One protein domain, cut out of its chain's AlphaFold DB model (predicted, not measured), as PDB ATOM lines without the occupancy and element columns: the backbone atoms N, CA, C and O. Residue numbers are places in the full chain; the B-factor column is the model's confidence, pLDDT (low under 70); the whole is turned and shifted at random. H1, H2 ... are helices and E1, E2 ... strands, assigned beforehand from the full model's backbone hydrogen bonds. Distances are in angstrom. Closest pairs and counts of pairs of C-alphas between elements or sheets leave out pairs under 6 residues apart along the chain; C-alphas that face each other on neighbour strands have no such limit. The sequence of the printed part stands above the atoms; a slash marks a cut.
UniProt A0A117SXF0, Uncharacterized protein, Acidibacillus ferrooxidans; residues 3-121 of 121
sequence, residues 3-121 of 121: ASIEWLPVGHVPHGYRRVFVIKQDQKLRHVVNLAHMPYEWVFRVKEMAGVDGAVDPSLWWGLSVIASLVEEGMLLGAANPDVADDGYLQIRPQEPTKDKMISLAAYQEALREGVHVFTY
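What this domain is: This is residues 3 to 121 of the 121 residues of an uncharacterized protein of Acidibacillus ferrooxidans (UniProt A0A117SXF0). A strongly twisted sheet of six strands curls round one helix, H2, which makes the core; the long hairpin of E3 and E4 is the sheet's largest part, and H1 and H3 pack near the first residues of H2. The printed part has 119 residues with three named helices and six named strands, and along the chain E1 is followed by E2, E3, E4, H1, H2, E5, H3 and E6; in the branched sheet E3 has E1 and E2 on one side and E4 on the other side, each antiparallel to it, while E1 and E6 are antiparallel neighbours and E4 and E5 parallel ones; the class is mixed, helices and strands. It is compact, with a radius of gyration of the C-alphas of 13.7 A and spans of 40 by 30 by 24 A.

How they stand to each other: Start at E1, residues 3 to 7, antiparallel to E3, residues 16 to 25; N 4 and O 24 are within hydrogen-bond range at 2.9 A. E2, residues 11 to 13, E3 and E4, residues 28 to 39, form a meander, two antiparallel hairpins in a row, with N 18 to O 11 and N 21 to O 33 each 2.8 A. H1, residues 40 to 49, only grazes the sheet with residues 40 to 43. H2, residues 58 to 72, touches H1 with residues 58 to 62 alone, about perpendicular at 81 degrees; the closest C-alphas, of Lys 47 and Pro 58, are 5.3 A apart. E5, residues 89 to 92, is parallel to E4, with N 34 to O 90 2.8 A; E4, H1 H2, E5 is a strand-helix-strand unit, parallel neighbour strands joined through helices, with a left-handed crossover. H3, residues 105 to 114, only just touches H2, with 3 pairs of C-alphas within 8 A, the closest those of Trp 61 and Tyr 108, 6.0 A. E6, residues 117 to 120, is antiparallel to E1, with N 5 to O 117 2.8 A. In H1, H2 and H3 every O i to N i+4 pair is within hydrogen-bond range.

Where its parts are: Find C-alpha 3 at (7.619, 7.685, 22.045), where E1 begins. E3 runs 29.7 A, E4 31.3 A and H2 21.0 A, the last from C-alpha 58 at (23.370, 14.258, 7.948). E6 ends at C-alpha 120, (10.464, 1.574, 22.188).

The domain as a whole: The two C-alphas farthest apart, of Val 52 and Asp 86, are 43.1 A apart. The printed part has no cut; the links H2 to E5 and E5 to H3 are long. Residues 78 to 86 of this model have pLDDT under 70.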
ATOM      1  N   ALA A   3       7.522   6.267  22.369       87.94
ATOM      2  CA  ALA A   3       7.619   7.685  22.045       87.94
ATOM      3  C   ALA A   3       7.874   7.879  20.552       87.94
ATOM      4  O   ALA A   3       8.569   7.081  19.922       87.94
ATOM      5  N   SER A   4       7.313   8.946  19.992       93.19
ATOM      6  CA  SER A   4       7.556   9.364  18.617       93.19
ATOM      7  C   SER A   4       8.296  10.694  18.580       93.19
ATOM      8  O   SER A   4       8.090  11.566  19.427       93.19
ATOM      9  N   ILE A   5       9.166  10.836  17.589       95.00
ATOM     10  CA  ILE A   5       9.984  12.019  17.360       95.00
ATOM     11  C   ILE A   5       9.690  12.544  15.970       95.00
ATOM     12  O   ILE A   5       9.983  11.898  14.965       95.00
ATOM     13  N   GLU A   6       9.132  13.740  15.938       96.00
ATOM     14  CA  GLU A   6       8.957  14.546  14.740       96.00
ATOM     15  C   GLU A   6      10.053  15.616  14.710       96.00
ATOM     16  O   GLU A   6      10.642  15.956  15.739       96.00
ATOM     17  N   TRP A   7      10.344  16.177  13.542       97.12
ATOM     18  CA  TRP A   7      11.319  17.257  13.408       97.12
ATOM     19  C   TRP A   7      10.796  18.371  12.517       97.12
ATOM     20  O   TRP A   7      10.047  18.155  11.566       97.12
ATOM     21  N   LEU A   8      11.236  19.585  12.822       95.94
ATOM     22  CA  LEU A   8      11.003  20.746  11.976       95.94
ATOM     23  C   LEU A   8      12.057  20.823  10.855       95.94
ATOM     24  O   LEU A   8      13.118  20.191  10.944       95.94
ATOM     25  N   PRO A   9      11.801  21.618   9.798       95.56
ATOM     26  CA  PRO A   9      12.779  21.865   8.744       95.56
ATOM     27  C   PRO A   9      14.134  22.334   9.283       95.56
ATOM     28  O   PRO A   9      14.228  22.966  10.340       95.56
ATOM     29  N   VAL A  10      15.201  22.036   8.537       95.81
ATOM     30  CA  VAL A  10      16.555  22.482   8.885       95.81
ATOM     31  C   VAL A  10      16.592  24.005   8.967       95.81
ATOM     32  O   VAL A  10      16.096  24.706   8.087       95.81
ATOM     33  N   GLY A  11      17.176  24.527  10.042       94.69
ATOM     34  CA  GLY A  11      17.503  25.940  10.133       94.69
ATOM     35  C   GLY A  11      18.996  26.153   9.944       94.69
ATOM     36  O   GLY A  11      19.806  25.344  10.390       94.69
ATOM     37  N   HIS A  12      19.356  27.275   9.333       94.50
ATOM     38  CA  HIS A  12      20.739  27.720   9.239       94.50
ATOM     39  C   HIS A  12      21.040  28.748  10.324       94.50
ATOM     40  O   HIS A  12      20.205  29.592  10.658       94.50
ATOM     41  N   VAL A  13      22.246  28.668  10.863       91.06
ATOM     42  CA  VAL A  13      22.801  29.595  11.851       91.06
ATOM     43  C   VAL A  13      24.246  29.910  11.445       91.06
ATOM     44  O   VAL A  13      24.825  29.175  10.639       91.06
ATOM     45  N   PRO A  14      24.863  30.995  11.950       92.62
ATOM     46  CA  PRO A  14      26.264  31.276  11.651       92.62
ATOM     47  C   PRO A  14      27.135  30.047  11.927       92.62
ATOM     48  O   PRO A  14      27.069  29.482  13.013       92.62
ATOM     49  N   HIS A  15      27.915  29.615  10.935       91.06
ATOM     50  CA  HIS A  15      28.821  28.456  11.001       91.06
ATOM     51  C   HIS A  15      28.177  27.067  11.201       91.06
ATOM     52  O   HIS A  15      28.891  26.119  11.524       91.06
ATOM     53  N   GLY A  16      26.863  26.894  11.009       94.31
ATOM     54  CA  GLY A  16      26.265  25.560  11.131       94.31
ATOM     55  C   GLY A  16      24.754  25.494  10.952       94.31
ATOM     56  O   GLY A  16      24.126  26.351  10.326       94.31
ATOM     57  N   TYR A  17      24.170  24.455  11.538       96.00
ATOM     58  CA  TYR A  17      22.742  24.170  11.483       96.00
ATOM     59  C   TYR A  17      22.090  24.220  12.866       96.00
ATOM     60  O   TYR A  17      22.749  24.151  13.910       96.00
ATOM     61  N   ARG A  18      20.760  24.315  12.849       96.25
ATOM     62  CA  ARG A  18      19.881  24.018  13.979       96.25
ATOM     63  C   ARG A  18      18.848  22.975  13.566       96.25
ATOM     64  O   ARG A  18      18.335  23.016  12.440       96.25
ATOM     65  N   ARG A  19      18.504  22.083  14.489       97.44
ATOM     66  CA  ARG A  19      17.425  21.103  14.322       97.44
ATOM     67  C   ARG A  19      16.518  21.152  15.535       97.44
ATOM     68  O   ARG A  19      16.999  21.206  16.660       97.44
ATOM     69  N   VAL A  20      15.216  21.150  15.294       97.19
ATOM     70  CA  VAL A  20      14.217  21.144  16.361       97.19
ATOM     71  C   VAL A  20      13.431  19.854  16.259       97.19
ATOM     72  O   VAL A  20      12.931  19.524  15.183       97.19
ATOM     73  N   PHE A  21      13.336  19.153  17.379       96.94
ATOM     74  CA  PHE A  21      12.657  17.878  17.523       96.94
ATOM     75  C   PHE A  21      11.469  18.033  18.460       96.94
ATOM     76  O   PHE A  21      11.556  18.709  19.482       96.94
ATOM     77  N   VAL A  22      10.361  17.398  18.109       95.38
ATOM     78  CA  VAL A  22       9.142  17.342  18.906       95.38
ATOM     79  C   VAL A  22       8.956  15.902  19.345       95.38
ATOM     80  O   VAL A  22       8.789  15.014  18.513       95.38
ATOM     81  N   ILE A  23       8.991  15.676  20.652       93.44
ATOM     82  CA  ILE A  23       8.861  14.349  21.246       93.44
ATOM     83  C   ILE A  23       7.456  14.217  21.809       93.44
ATOM     84  O   ILE A  23       7.032  15.027  22.642       93.44
ATOM     85  N   LYS A  24       6.746  13.184  21.369       91.88
ATOM     86  CA  LYS A  24       5.427  12.824  21.877       91.88
ATOM     87  C   LYS A  24       5.494  11.475  22.575       91.88
ATOM     88  O   LYS A  24       6.076  10.528  22.054       91.88
ATOM     89  N   GLN A  25       4.860  11.386  23.733       88.69
ATOM     90  CA  GLN A  25       4.651  10.142  24.468       88.69
ATOM     91  C   GLN A  25       3.147   9.906  24.541       88.69
ATOM     92  O   GLN A  25       2.404  10.814  24.915       88.69
ATOM     93  N   ASP A  26       2.685   8.732  24.111       85.06
ATOM     94  CA  ASP A  26       1.253   8.407  24.041       85.06
ATOM     95  C   ASP A  26       0.429   9.492  23.309       85.06
ATOM     96  O   ASP A  26      -0.639   9.908  23.759       85.06
ATOM     97  N   GLN A  27       0.966   9.997  22.188       83.75
ATOM     98  CA  GLN A  27       0.409  11.087  21.362       83.75
ATOM     99  C   GLN A  27       0.320  12.467  22.036       83.75
ATOM    100  O   GLN A  27      -0.122  13.433  21.409       83.75
ATOM    101  N   LYS A  28       0.779  12.612  23.280       86.44
ATOM    102  CA  LYS A  28       0.848  13.902  23.971       86.44
ATOM    103  C   LYS A  28       2.222  14.520  23.789       86.44
ATOM    104  O   LYS A  28       3.234  13.837  23.928       86.44
ATOM    105  N   LEU A  29       2.251  15.822  23.495       89.31
ATOM    106  CA  LEU A  29       3.492  16.587  23.470       89.31
ATOM    107  C   LEU A  29       4.181  16.458  24.826       89.31
ATOM    108  O   LEU A  29       3.578  16.753  25.859       89.31
ATOM    109  N   ARG A  30       5.433  16.013  24.795       88.38
ATOM    110  CA  ARG A  30       6.243  15.828  25.989       88.38
ATOM    111  C   ARG A  30       7.424  16.787  26.012       88.38
ATOM    112  O   ARG A  30       7.595  17.472  27.013       88.38
ATOM    113  N   HIS A  31       8.174  16.874  24.910       91.12
ATOM    114  CA  HIS A  31       9.291  17.810  24.797       91.12
ATOM    115  C   HIS A  31       9.382  18.487  23.437       91.12
ATOM    116  O   HIS A  31       9.023  17.910  22.408       91.12
ATOM    117  N   VAL A  32       9.964  19.682  23.442       93.50
ATOM    118  CA  VAL A  32      10.519  20.329  22.253       93.50
ATOM    119  C   VAL A  32      12.010  20.529  22.485       93.50
ATOM    120  O   VAL A  32      12.406  21.267  23.381       93.50
ATOM    121  N   VAL A  33      12.842  19.873  21.679       94.62
ATOM    122  CA  VAL A  33      14.300  19.890  21.827       94.62
ATOM    123  C   VAL A  33      14.937  20.629  20.658       94.62
ATOM    124  O   VAL A  33      14.839  20.207  19.508       94.62
ATOM    125  N   ASN A  34      15.617  21.729  20.950       95.06
ATOM    126  CA  ASN A  34      16.394  22.509  20.000       95.06
ATOM    127  C   ASN A  34      17.876  22.124  20.088       95.06
ATOM    128  O   ASN A  34      18.557  22.460  21.058       95.06
ATOM    129  N   LEU A  35      18.387  21.450  19.060       95.44
ATOM    130  CA  LEU A  35      19.811  21.182  18.905       95.44
ATOM    131  C   LEU A  35      20.477  22.367  18.207       95.44
ATOM    132  O   LEU A  35      20.350  22.550  16.991       95.44
ATOM    133  N   ALA A  36      21.197  23.167  18.991       88.12
ATOM    134  CA  ALA A  36      21.993  24.282  18.505       88.12
ATOM    135  C   ALA A  36      23.226  24.490  19.406       88.12
ATOM    136  O   ALA A  36      23.122  24.582  20.627       88.12
ATOM    137  N   HIS A  37      24.436  24.607  18.864       93.12
ATOM    138  CA  HIS A  37      24.823  24.712  17.451       93.12
ATOM    139  C   HIS A  37      25.323  23.372  16.886       93.12
ATOM    140  O   HIS A  37      25.994  22.638  17.606       93.12
ATOM    141  N   MET A  38      25.000  23.064  15.622       95.88
ATOM    142  CA  MET A  38      25.509  21.895  14.886       95.88
ATOM    143  C   MET A  38      26.539  22.348  13.830       95.88
ATOM    144  O   MET A  38      26.122  22.750  12.738       95.88
ATOM    145  N   PRO A  39      27.858  22.321  14.117       96.75
ATOM    146  CA  PRO A  39      28.883  22.894  13.240       96.75
ATOM    147  C   PRO A  39      28.956  22.228  11.866       96.75
ATOM    148  O   PRO A  39      28.818  21.006  11.762       96.75
ATOM    149  N   TYR A  40      29.232  23.010  10.815       95.94
ATOM    150  CA  TYR A  40      29.359  22.483   9.450       95.94
ATOM    151  C   TYR A  40      30.407  21.372   9.344       95.94
ATOM    152  O   TYR A  40      30.142  20.366   8.684       95.94
ATOM    153  N   GLU A  41      31.559  21.504  10.014       96.50
ATOM    154  CA  GLU A  41      32.599  20.470   9.968       96.50
ATOM    155  C   GLU A  41      32.120  19.152  10.582       96.50
ATOM    156  O   GLU A  41      32.433  18.077  10.077       96.50
ATOM    157  N   TRP A  42      31.332  19.212  11.656       96.62
ATOM    158  CA  TRP A  42      30.818  18.014  12.321       96.62
ATOM    159  C   TRP A  42      29.700  17.362  11.514       96.62
ATOM    160  O   TRP A  42      29.692  16.143  11.359       96.62
ATOM    161  N   VAL A  43      28.806  18.156  10.917       96.44
ATOM    162  CA  VAL A  43      27.788  17.629   9.992       96.44
ATOM    163  C   VAL A  43      28.440  16.996   8.760       96.44
ATOM    164  O   VAL A  43      27.978  15.957   8.285       96.44
ATOM    165  N   PHE A  44      29.543  17.565   8.269       95.25
ATOM    166  CA  PHE A  44      30.332  16.959   7.201       95.25
ATOM    167  C   PHE A  44      30.925  15.608   7.628       95.25
ATOM    168  O   PHE A  44      30.753  14.631   6.907       95.25
ATOM    169  N   ARG A  45      31.501  15.497   8.833       95.69
ATOM    170  CA  ARG A  45      31.970  14.204   9.372       95.69
ATOM    171  C   ARG A  45      30.847  13.174   9.470       95.69
ATOM    172  O   ARG A  45      31.052  12.019   9.111       95.69
ATOM    173  N   VAL A  46      29.644  13.570   9.894       96.25
ATOM    174  CA  VAL A  46      28.480  12.662   9.911       96.25
ATOM    175  C   VAL A  46      28.139  12.165   8.510       96.25
ATOM    176  O   VAL A  46      27.834  10.988   8.327       96.25
ATOM    177  N   LYS A  47      28.236  13.031   7.497       95.50
ATOM    178  CA  LYS A  47      28.067  12.615   6.101       95.50
ATOM    179  C   LYS A  47      29.097  11.554   5.710       95.50
ATOM    180  O   LYS A  47      28.730  10.568   5.079       95.50
ATOM    181  N   GLU A  48      30.356  11.730   6.101       95.25
ATOM    182  CA  GLU A  48      31.425  10.759   5.832       95.25
ATOM    183  C   GLU A  48      31.197   9.422   6.556       95.25
ATOM    184  O   GLU A  48      31.479   8.362   5.994       95.25
ATOM    185  N   MET A  49      30.614   9.434   7.763       94.81
ATOM    186  CA  MET A  49      30.277   8.212   8.513       94.81
ATOM    187  C   MET A  49      29.271   7.311   7.787       94.81
ATOM    188  O   MET A  49      29.312   6.093   7.991       94.81
ATOM    189  N   ALA A  50      28.399   7.887   6.947       90.25
ATOM    190  CA  ALA A  50      27.431   7.145   6.139       90.25
ATOM    191  C   ALA A  50      28.083   6.367   4.980       90.25
ATOM    192  O   ALA A  50      27.442   5.500   4.389       90.25
ATOM    193  N   GLY A  51      29.345   6.658   4.647       89.62
ATOM    194  CA  GLY A  51      30.065   5.987   3.570       89.62
ATOM    195  C   GLY A  51      29.360   6.102   2.215       89.62
ATOM    196  O   GLY A  51      28.871   7.167   1.843       89.62
ATOM    197  N   VAL A  52      29.336   4.994   1.471       82.50
ATOM    198  CA  VAL A  52      28.790   4.925   0.103       82.50
ATOM    199  C   VAL A  52      27.266   5.058   0.082       82.50
ATOM    200  O   VAL A  52      26.728   5.674  -0.833       82.50
ATOM    201  N   ASP A  53      26.585   4.524   1.098       82.94
ATOM    202  CA  ASP A  53      25.121   4.545   1.192       82.94
ATOM    203  C   ASP A  53      24.584   5.970   1.373       82.94
ATOM    204  O   ASP A  53      23.504   6.308   0.886       82.94
ATOM    205  N   GLY A  54      25.380   6.826   2.024       85.75
ATOM    206  CA  GLY A  54      25.106   8.246   2.185       85.75
ATOM    207  C   GLY A  54      23.956   8.556   3.152       85.75
ATOM    208  O   GLY A  54      23.024   7.783   3.364       85.75
ATOM    209  N   ALA A  55      24.012   9.747   3.746       89.00
ATOM    210  CA  ALA A  55      22.905  10.319   4.506       89.00
ATOM    211  C   ALA A  55      22.368  11.537   3.749       89.00
ATOM    212  O   ALA A  55      23.114  12.483   3.491       89.00
ATOM    213  N   VAL A  56      21.080  11.504   3.391       92.25
ATOM    214  CA  VAL A  56      20.405  12.587   2.650       92.25
ATOM    215  C   VAL A  56      20.439  13.893   3.447       92.25
ATOM    216  O   VAL A  56      20.727  14.956   2.906       92.25
ATOM    217  N   ASP A  57      20.201  13.794   4.752       95.88
ATOM    218  CA  ASP A  57      20.280  14.884   5.718       95.88
ATOM    219  C   ASP A  57      21.132  14.437   6.922       95.88
ATOM    220  O   ASP A  57      20.605  13.902   7.904       95.88
ATOM    221  N   PRO A  58      22.462  14.642   6.867       96.06
ATOM    222  CA  PRO A  58      23.370  14.258   7.948       96.06
ATOM    223  C   PRO A  58      23.070  14.989   9.264       96.06
ATOM    224  O   PRO A  58      23.281  14.436  10.343       96.06
ATOM    225  N   SER A  59      22.530  16.214   9.196       96.81
ATOM    226  CA  SER A  59      22.132  16.968  10.390       96.81
ATOM    227  C   SER A  59      20.924  16.330  11.077       96.81
ATOM    228  O   SER A  59      20.858  16.292  12.305       96.81
ATOM    229  N   LEU A  60      19.990  15.763  10.304       97.38
ATOM    230  CA  LEU A  60      18.896  14.966  10.851       97.38
ATOM    231  C   LEU A  60      19.408  13.705  11.521       97.38
ATOM    232  O   LEU A  60      19.003  13.415  12.639       97.38
ATOM    233  N   TRP A  61      20.264  12.957  10.823       97.38
ATOM    234  CA  TRP A  61      20.733  11.665  11.301       97.38
ATOM    235  C   TRP A  61      21.481  11.816  12.625       97.38
ATOM    236  O   TRP A  61      21.201  11.098  13.587       97.38
ATOM    237  N   TRP A  62      22.356  12.819  12.710       97.44
ATOM    238  CA  TRP A  62      23.023  13.167  13.959       97.44
ATOM    239  C   TRP A  62      22.032  13.605  15.034       97.44
ATOM    240  O   TRP A  62      22.085  13.100  16.151       97.44
ATOM    241  N   GLY A  63      21.094  14.495  14.703       96.94
ATOM    242  CA  GLY A  63      20.138  14.990  15.684       96.94
ATOM    243  C   GLY A  63      19.235  13.891  16.249       96.94
ATOM    244  O   GLY A  63      19.109  13.789  17.463       96.94
ATOM    245  N   LEU A  64      18.695  13.008  15.404       96.56
ATOM    246  CA  LEU A  64      17.933  11.836  15.848       96.56
ATOM    247  C   LEU A  64      18.764  10.924  16.752       96.56
ATOM    248  O   LEU A  64      18.235  10.422  17.735       96.56
ATOM    249  N   SER A  65      20.056  10.759  16.460       95.88
ATOM    250  CA  SER A  65      20.965   9.967  17.296       95.88
ATOM    251  C   SER A  65      21.176  10.582  18.676       95.88
ATOM    252  O   SER A  65      21.145   9.877  19.680       95.88
ATOM    253  N   VAL A  66      21.313  11.909  18.748       95.50
ATOM    254  CA  VAL A  66      21.391  12.630  20.025       95.50
ATOM    255  C   VAL A  66      20.111  12.428  20.831       95.50
ATOM    256  O   VAL A  66      20.187  12.109  22.014       95.50
ATOM    257  N   ILE A  67      18.935  12.584  20.212       93.88
ATOM    258  CA  ILE A  67      17.676  12.412  20.943       93.88
ATOM    259  C   ILE A  67      17.463  10.953  21.368       93.88
ATOM    260  O   ILE A  67      17.030  10.727  22.494       93.88
ATOM    261  N   ALA A  68      17.808   9.981  20.517       90.88
ATOM    262  CA  ALA A  68      17.771   8.557  20.852       90.88
ATOM    263  C   ALA A  68      18.583   8.260  22.121       90.88
ATOM    264  O   ALA A  68      18.029   7.740  23.084       90.88
ATOM    265  N   SER A  69      19.849   8.698  22.156       90.81
ATOM    266  CA  SER A  69      20.746   8.529  23.312       90.81
ATOM    267  C   SER A  69      20.131   9.118  24.582       90.81
ATOM    268  O   SER A  69      20.088   8.469  25.618       90.81
ATOM    269  N   LEU A  70      19.571  10.329  24.501       89.12
ATOM    270  CA  LEU A  70      18.953  10.995  25.651       89.12
ATOM    271  C   LEU A  70      17.678  10.292  26.153       89.12
ATOM    272  O   LEU A  70      17.350  10.381  27.338       89.12
ATOM    273  N   VAL A  71      16.932   9.632  25.266       87.06
ATOM    274  CA  VAL A  71      15.784   8.799  25.650       87.06
ATOM    275  C   VAL A  71      16.264   7.507  26.310       87.06
ATOM    276  O   VAL A  71      15.773   7.176  27.387       87.06
ATOM    277  N   GLU A  72      17.233   6.819  25.708       85.88
ATOM    278  CA  GLU A  72      17.814   5.566  26.217       85.88
ATOM    279  C   GLU A  72      18.484   5.748  27.586       85.88
ATOM    280  O   GLU A  72      18.325   4.915  28.477       85.88
ATOM    281  N   GLU A  73      19.165   6.875  27.796       86.00
ATOM    282  CA  GLU A  73      19.782   7.255  29.073       86.00
ATOM    283  C   GLU A  73      18.752   7.721  30.124       86.00
ATOM    284  O   GLU A  73      19.114   8.043  31.256       86.00
ATOM    285  N   GLY A  74      17.463   7.782  29.772       81.56
ATOM    286  CA  GLY A  74      16.384   8.196  30.670       81.56
ATOM    287  C   GLY A  74      16.362   9.694  30.984       81.56
ATOM    288  O   GLY A  74      15.599  10.122  31.852       81.56
ATOM    289  N   MET A  75      17.154  10.509  30.279       82.62
ATOM    290  CA  MET A  75      17.246  11.951  30.515       82.62
ATOM    291  C   MET A  75      16.008  12.707  30.023       82.62
ATOM    292  O   MET A  75      15.637  13.711  30.612       82.62
ATOM    293  N   LEU A  76      15.330  12.261  28.964       81.25
ATOM    294  CA  LEU A  76      14.133  12.966  28.474       81.25
ATOM    295  C   LEU A  76      12.847  12.441  29.111       81.25
ATOM    296  O   LEU A  76      12.061  13.197  29.668       81.25
ATOM    297  N   LEU A  77      12.630  11.130  29.052       78.12
ATOM    298  CA  LEU A  77      11.341  10.519  29.394       78.12
ATOM    299  C   LEU A  77      11.313   9.893  30.801       78.12
ATOM    300  O   LEU A  77      10.316   9.281  31.184       78.12
ATOM    301  N   GLY A  78      12.380  10.069  31.587       66.56
ATOM    302  CA  GLY A  78      12.433   9.688  32.999       66.56
ATOM    303  C   GLY A  78      11.558  10.580  33.892       66.56
ATOM    304  O   GLY A  78      11.295  11.742  33.589       66.56
ATOM    305  N   ALA A  79      11.101  10.038  35.024       57.16
ATOM    306  CA  ALA A  79      10.118  10.684  35.903       57.16
ATOM    307  C   ALA A  79      10.622  11.940  36.653       57.16
ATOM    308  O   ALA A  79       9.822  12.605  37.304       57.16
ATOM    309  N   ALA A  80      11.916  12.268  36.585       56.34
ATOM    310  CA  ALA A  80      12.506  13.391  37.315       56.34
ATOM    311  C   ALA A  80      13.850  13.827  36.708       56.34
ATOM    312  O   ALA A  80      14.881  13.685  37.361       56.34
ATOM    313  N   ASN A  81      13.874  14.330  35.469       60.22
ATOM    314  CA  ASN A  81      15.053  15.077  35.031       60.22
ATOM    315  C   ASN A  81      14.950  16.525  35.561       60.22
ATOM    316  O   ASN A  81      14.105  17.270  35.062       60.22
ATOM    317  N   PRO A  82      15.766  16.928  36.557       61.03
ATOM    318  CA  PRO A  82      15.734  18.279  37.123       61.03
ATOM    319  C   PRO A  82      16.176  19.361  36.128       61.03
ATOM    320  O   PRO A  82      15.893  20.535  36.351       61.03
ATOM    321  N   ASP A  83      16.846  18.976  35.039       60.00
ATOM    322  CA  ASP A  83      17.300  19.889  33.988       60.00
ATOM    323  C   ASP A  83      16.225  20.141  32.918       60.00
ATOM    324  O   ASP A  83      16.412  20.973  32.026       60.00
ATOM    325  N   VAL A  84      15.091  19.433  32.980       63.59
ATOM    326  CA  VAL A  84      13.953  19.680  32.092       63.59
ATOM    327  C   VAL A  84      13.124  20.812  32.669       63.59
ATOM    328  O   VAL A  84      12.544  20.681  33.742       63.59
ATOM    329  N   ALA A  85      13.054  21.919  31.928       62.84
ATOM    330  CA  ALA A  85      12.194  23.040  32.271       62.84
ATOM    331  C   ALA A  85      10.734  22.584  32.426       62.84
ATOM    332  O   ALA A  85      10.268  21.694  31.711       62.84
ATOM    333  N   ASP A  86       9.997  23.240  33.325       65.69
ATOM    334  CA  ASP A  86       8.597  22.912  33.627       65.69
ATOM    335  C   ASP A  86       7.672  22.957  32.388       65.69
ATOM    336  O   ASP A  86       6.579  22.390  32.406       65.69
ATOM    337  N   ASP A  87       8.101  23.605  31.298       74.19
ATOM    338  CA  ASP A  87       7.376  23.727  30.027       74.19
ATOM    339  C   ASP A  87       7.729  22.649  28.979       74.19
ATOM    340  O   ASP A  87       7.127  22.610  27.902       74.19
ATOM    341  N   GLY A  88       8.681  21.758  29.277       83.88
ATOM    342  CA  GLY A  88       9.132  20.698  28.376       83.88
ATOM    343  C   GLY A  88      10.034  21.173  27.230       83.88
ATOM    344  O   GLY A  88      10.313  20.384  26.321       83.88
ATOM    345  N   TYR A  89      10.512  22.419  27.242       89.62
ATOM    346  CA  TYR A  89      11.473  22.917  26.259       89.62
ATOM    347  C   TYR A  89      12.920  22.662  26.694       89.62
ATOM    348  O   TYR A  89      13.302  22.898  27.838       89.62
ATOM    349  N   LEU A  90      13.756  22.226  25.753       89.88
ATOM    350  CA  LEU A  90      15.185  22.013  25.971       89.88
ATOM    351  C   LEU A  90      15.999  22.603  24.828       89.88
ATOM    352  O   LEU A  90      15.695  22.386  23.656       89.88
ATOM    353  N   GLN A  91      17.099  23.273  25.165       91.12
ATOM    354  CA  GLN A  91      18.121  23.651  24.198       91.12
ATOM    355  C   GLN A  91      19.428  22.942  24.531       91.12
ATOM    356  O   GLN A  91      19.987  23.122  25.610       91.12
ATOM    357  N   ILE A  92      19.926  22.156  23.583       90.56
ATOM    358  CA  ILE A  92      21.096  21.303  23.773       90.56
ATOM    359  C   ILE A  92      22.143  21.669  22.729       90.56
ATOM    360  O   ILE A  92      21.849  21.776  21.536       90.56
ATOM    361  N   ARG A  93      23.391  21.819  23.178       91.31
ATOM    362  CA  ARG A  93      24.547  21.809  22.284       91.31
ATOM    363  C   ARG A  93      25.010  20.358  22.141       91.31
ATOM    364  O   ARG A  93      25.530  19.816  23.117       91.31
ATOM    365  N   PRO A  94      24.807  19.715  20.982       92.00
ATOM    366  CA  PRO A  94      25.212  18.330  20.817       92.00
ATOM    367  C   PRO A  94      26.740  18.216  20.855       92.00
ATOM    368  O   PRO A  94      27.450  19.106  20.388       92.00
ATOM    369  N   GLN A  95      27.232  17.125  21.437       92.56
ATOM    370  CA  GLN A  95      28.658  16.792  21.450       92.56
ATOM    371  C   GLN A  95      29.106  16.282  20.081       92.56
ATOM    372  O   GLN A  95      28.272  15.884  19.267       92.56
ATOM    373  N   GLU A  96      30.418  16.271  19.845       92.62
ATOM    374  CA  GLU A  96      30.991  15.782  18.593       92.62
ATOM    375  C   GLU A  96      30.446  14.382  18.244       92.62
ATOM    376  O   GLU A  96      30.437  13.498  19.106       92.62
ATOM    377  N   PRO A  97      29.959  14.170  17.005       91.75
ATOM    378  CA  PRO A  97      29.382  12.894  16.613       91.75
ATOM    379  C   PRO A  97      30.447  11.794  16.606       91.75
ATOM    380  O   PRO A  97      31.525  11.958  16.034       91.75
ATOM    381  N   THR A  98      30.113  10.636  17.174       92.69
ATOM    382  CA  THR A  98      30.918   9.414  17.078       92.69
ATOM    383  C   THR A  98      30.073   8.298  16.475       92.69
ATOM    384  O   THR A  98      28.879   8.192  16.748       92.69
ATOM    385  N   LYS A  99      30.675   7.475  15.607       89.69
ATOM    386  CA  LYS A  99      29.938   6.502  14.783       89.69
ATOM    387  C   LYS A  99      29.174   5.458  15.610       89.69
ATOM    388  O   LYS A  99      28.112   5.020  15.192       89.69
ATOM    389  N   ASP A 100      29.713   5.076  16.761       92.12
ATOM    390  CA  ASP A 100      29.129   4.130  17.719       92.12
ATOM    391  C   ASP A 100      27.868   4.659  18.418       92.12
ATOM    392  O   ASP A 100      27.050   3.864  18.868       92.12
ATOM    393  N   LYS A 101      27.691   5.984  18.470       91.50
ATOM    394  CA  LYS A 101      26.523   6.648  19.070       91.50
ATOM    395  C   LYS A 101      25.453   7.034  18.053       91.50
ATOM    396  O   LYS A 101      24.455   7.652  18.410       91.50
ATOM    397  N   MET A 102      25.673   6.726  16.778       95.06
ATOM    398  CA  MET A 102      24.697   7.004  15.734       95.06
ATOM    399  C   MET A 102      23.649   5.896  15.710       95.06
ATOM    400  O   MET A 102      23.999   4.714  15.729       95.06
ATOM    401  N   ILE A 103      22.369   6.256  15.574       94.69
ATOM    402  CA  ILE A 103      21.363   5.256  15.195       94.69
ATOM    403  C   ILE A 103      21.771   4.614  13.868       94.69
ATOM    404  O   ILE A 103      22.444   5.240  13.039       94.69
ATOM    405  N   SER A 104      21.343   3.375  13.637       94.31
ATOM    406  CA  SER A 104      21.658   2.696  12.381       94.31
ATOM    407  C   SER A 104      21.169   3.513  11.179       94.31
ATOM    408  O   SER A 104      20.113   4.152  11.221       94.31
ATOM    409  N   LEU A 105      21.934   3.485  10.082       94.06
ATOM    410  CA  LEU A 105      21.565   4.214   8.867       94.06
ATOM    411  C   LEU A 105      20.199   3.753   8.331       94.06
ATOM    412  O   LEU A 105      19.409   4.577   7.883       94.06
ATOM    413  N   ALA A 106      19.889   2.461   8.464       93.69
ATOM    414  CA  ALA A 106      18.589   1.898   8.111       93.69
ATOM    415  C   ALA A 106      17.442   2.509   8.937       93.69
ATOM    416  O   ALA A 106      16.427   2.906   8.371       93.69
ATOM    417  N   ALA A 107      17.611   2.654  10.257       93.75
ATOM    418  CA  ALA A 107      16.598   3.276  11.112       93.75
ATOM    419  C   ALA A 107      16.410   4.769  10.792       93.75
ATOM    420  O   ALA A 107      15.297   5.289  10.850       93.75
ATOM    421  N   TYR A 108      17.488   5.462  10.416       95.81
ATOM    422  CA  TYR A 108      17.417   6.837   9.927       95.81
ATOM    423  C   TYR A 108      16.662   6.953   8.596       95.81
ATOM    424  O   TYR A 108      15.790   7.809   8.465       95.81
ATOM    425  N   GLN A 109      16.986   6.110   7.615       94.75
ATOM    426  CA  GLN A 109      16.343   6.124   6.298       94.75
ATOM    427  C   GLN A 109      14.850   5.802   6.401       94.75
ATOM    428  O   GLN A 109      14.034   6.452   5.751       94.75
ATOM    429  N   GLU A 110      14.496   4.850   7.261       95.12
ATOM    430  CA  GLU A 110      13.106   4.517   7.546       95.12
ATOM    431  C   GLU A 110      12.369   5.685   8.207       95.12
ATOM    432  O   GLU A 110      11.299   6.080   7.748       95.12
ATOM    433  N   ALA A 111      12.974   6.319   9.215       95.44
ATOM    434  CA  ALA A 111      12.384   7.501   9.832       95.44
ATOM    435  C   ALA A 111      12.192   8.635   8.818       95.44
ATOM    436  O   ALA A 111      11.137   9.264   8.780       95.44
ATOM    437  N   LEU A 112      13.183   8.880   7.954       94.75
ATOM    438  CA  LEU A 112      13.086   9.888   6.902       94.75
ATOM    439  C   LEU A 112      11.913   9.610   5.949       94.75
ATOM    440  O   LEU A 112      11.232  10.551   5.543       94.75
ATOM    441  N   ARG A 113      11.676   8.336   5.610       94.88
ATOM    442  CA  ARG A 113      10.578   7.890   4.741       94.88
ATOM    443  C   ARG A 113       9.207   8.113   5.382       94.88
ATOM    444  O   ARG A 113       8.293   8.565   4.699       94.88
ATOM    445  N   GLU A 114       9.078   7.815   6.671       95.31
ATOM    446  CA  GLU A 114       7.821   7.931   7.427       95.31
ATOM    447  C   GLU A 114       7.573   9.353   7.974       95.31
ATOM    448  O   GLU A 114       6.461   9.690   8.375       95.31
ATOM    449  N   GLY A 115       8.597  10.214   7.996       94.00
ATOM    450  CA  GLY A 115       8.520  11.568   8.561       94.00
ATOM    451  C   GLY A 115       8.475  11.605  10.094       94.00
ATOM    452  O   GLY A 115       8.198  12.652  10.680       94.00
ATOM    453  N   VAL A 116       8.740  10.473  10.745       94.94
ATOM    454  CA  VAL A 116       8.726  10.301  12.198       94.94
ATOM    455  C   VAL A 116       9.685   9.180  12.584       94.94
ATOM    456  O   VAL A 116       9.832   8.202  11.855       94.94
ATOM    457  N   HIS A 117      10.331   9.294  13.740       93.75
ATOM    458  CA  HIS A 117      11.089   8.193  14.331       93.75
ATOM    459  C   HIS A 117      10.369   7.683  15.580       93.75
ATOM    460  O   HIS A 117      10.017   8.476  16.450       93.75
ATOM    461  N   VAL A 118      10.157   6.372  15.690       90.50
ATOM    462  CA  VAL A 118       9.481   5.758  16.842       90.50
ATOM    463  C   VAL A 118      10.477   4.940  17.653       90.50
ATOM    464  O   VAL A 118      11.118   4.042  17.114       90.50
ATOM    465  N   PHE A 119      10.565   5.220  18.953       79.81
ATOM    466  CA  PHE A 119      11.384   4.462  19.898       79.81
ATOM    467  C   PHE A 119      10.505   3.627  20.822       79.81
ATOM    468  O   PHE A 119       9.469   4.088  21.313       79.81
ATOM    469  N   THR A 120      10.969   2.409  21.096       72.56
ATOM    470  CA  THR A 120      10.464   1.574  22.188       72.56
ATOM    471  C   THR A 120      11.570   1.473  23.229       72.56
ATOM    472  O   THR A 120      12.675   1.062  22.884       72.56
ATOM    473  N   TYR A 121      11.274   1.874  24.464       70.69
ATOM    474  CA  TYR A 121      12.209   1.900  25.594       70.69
ATOM    475  C   TYR A 121      11.532   1.400  26.875       70.69
ATOM    476  O   TYR A 121      10.274   1.457  26.957       70.69
TER     477      TYR A 121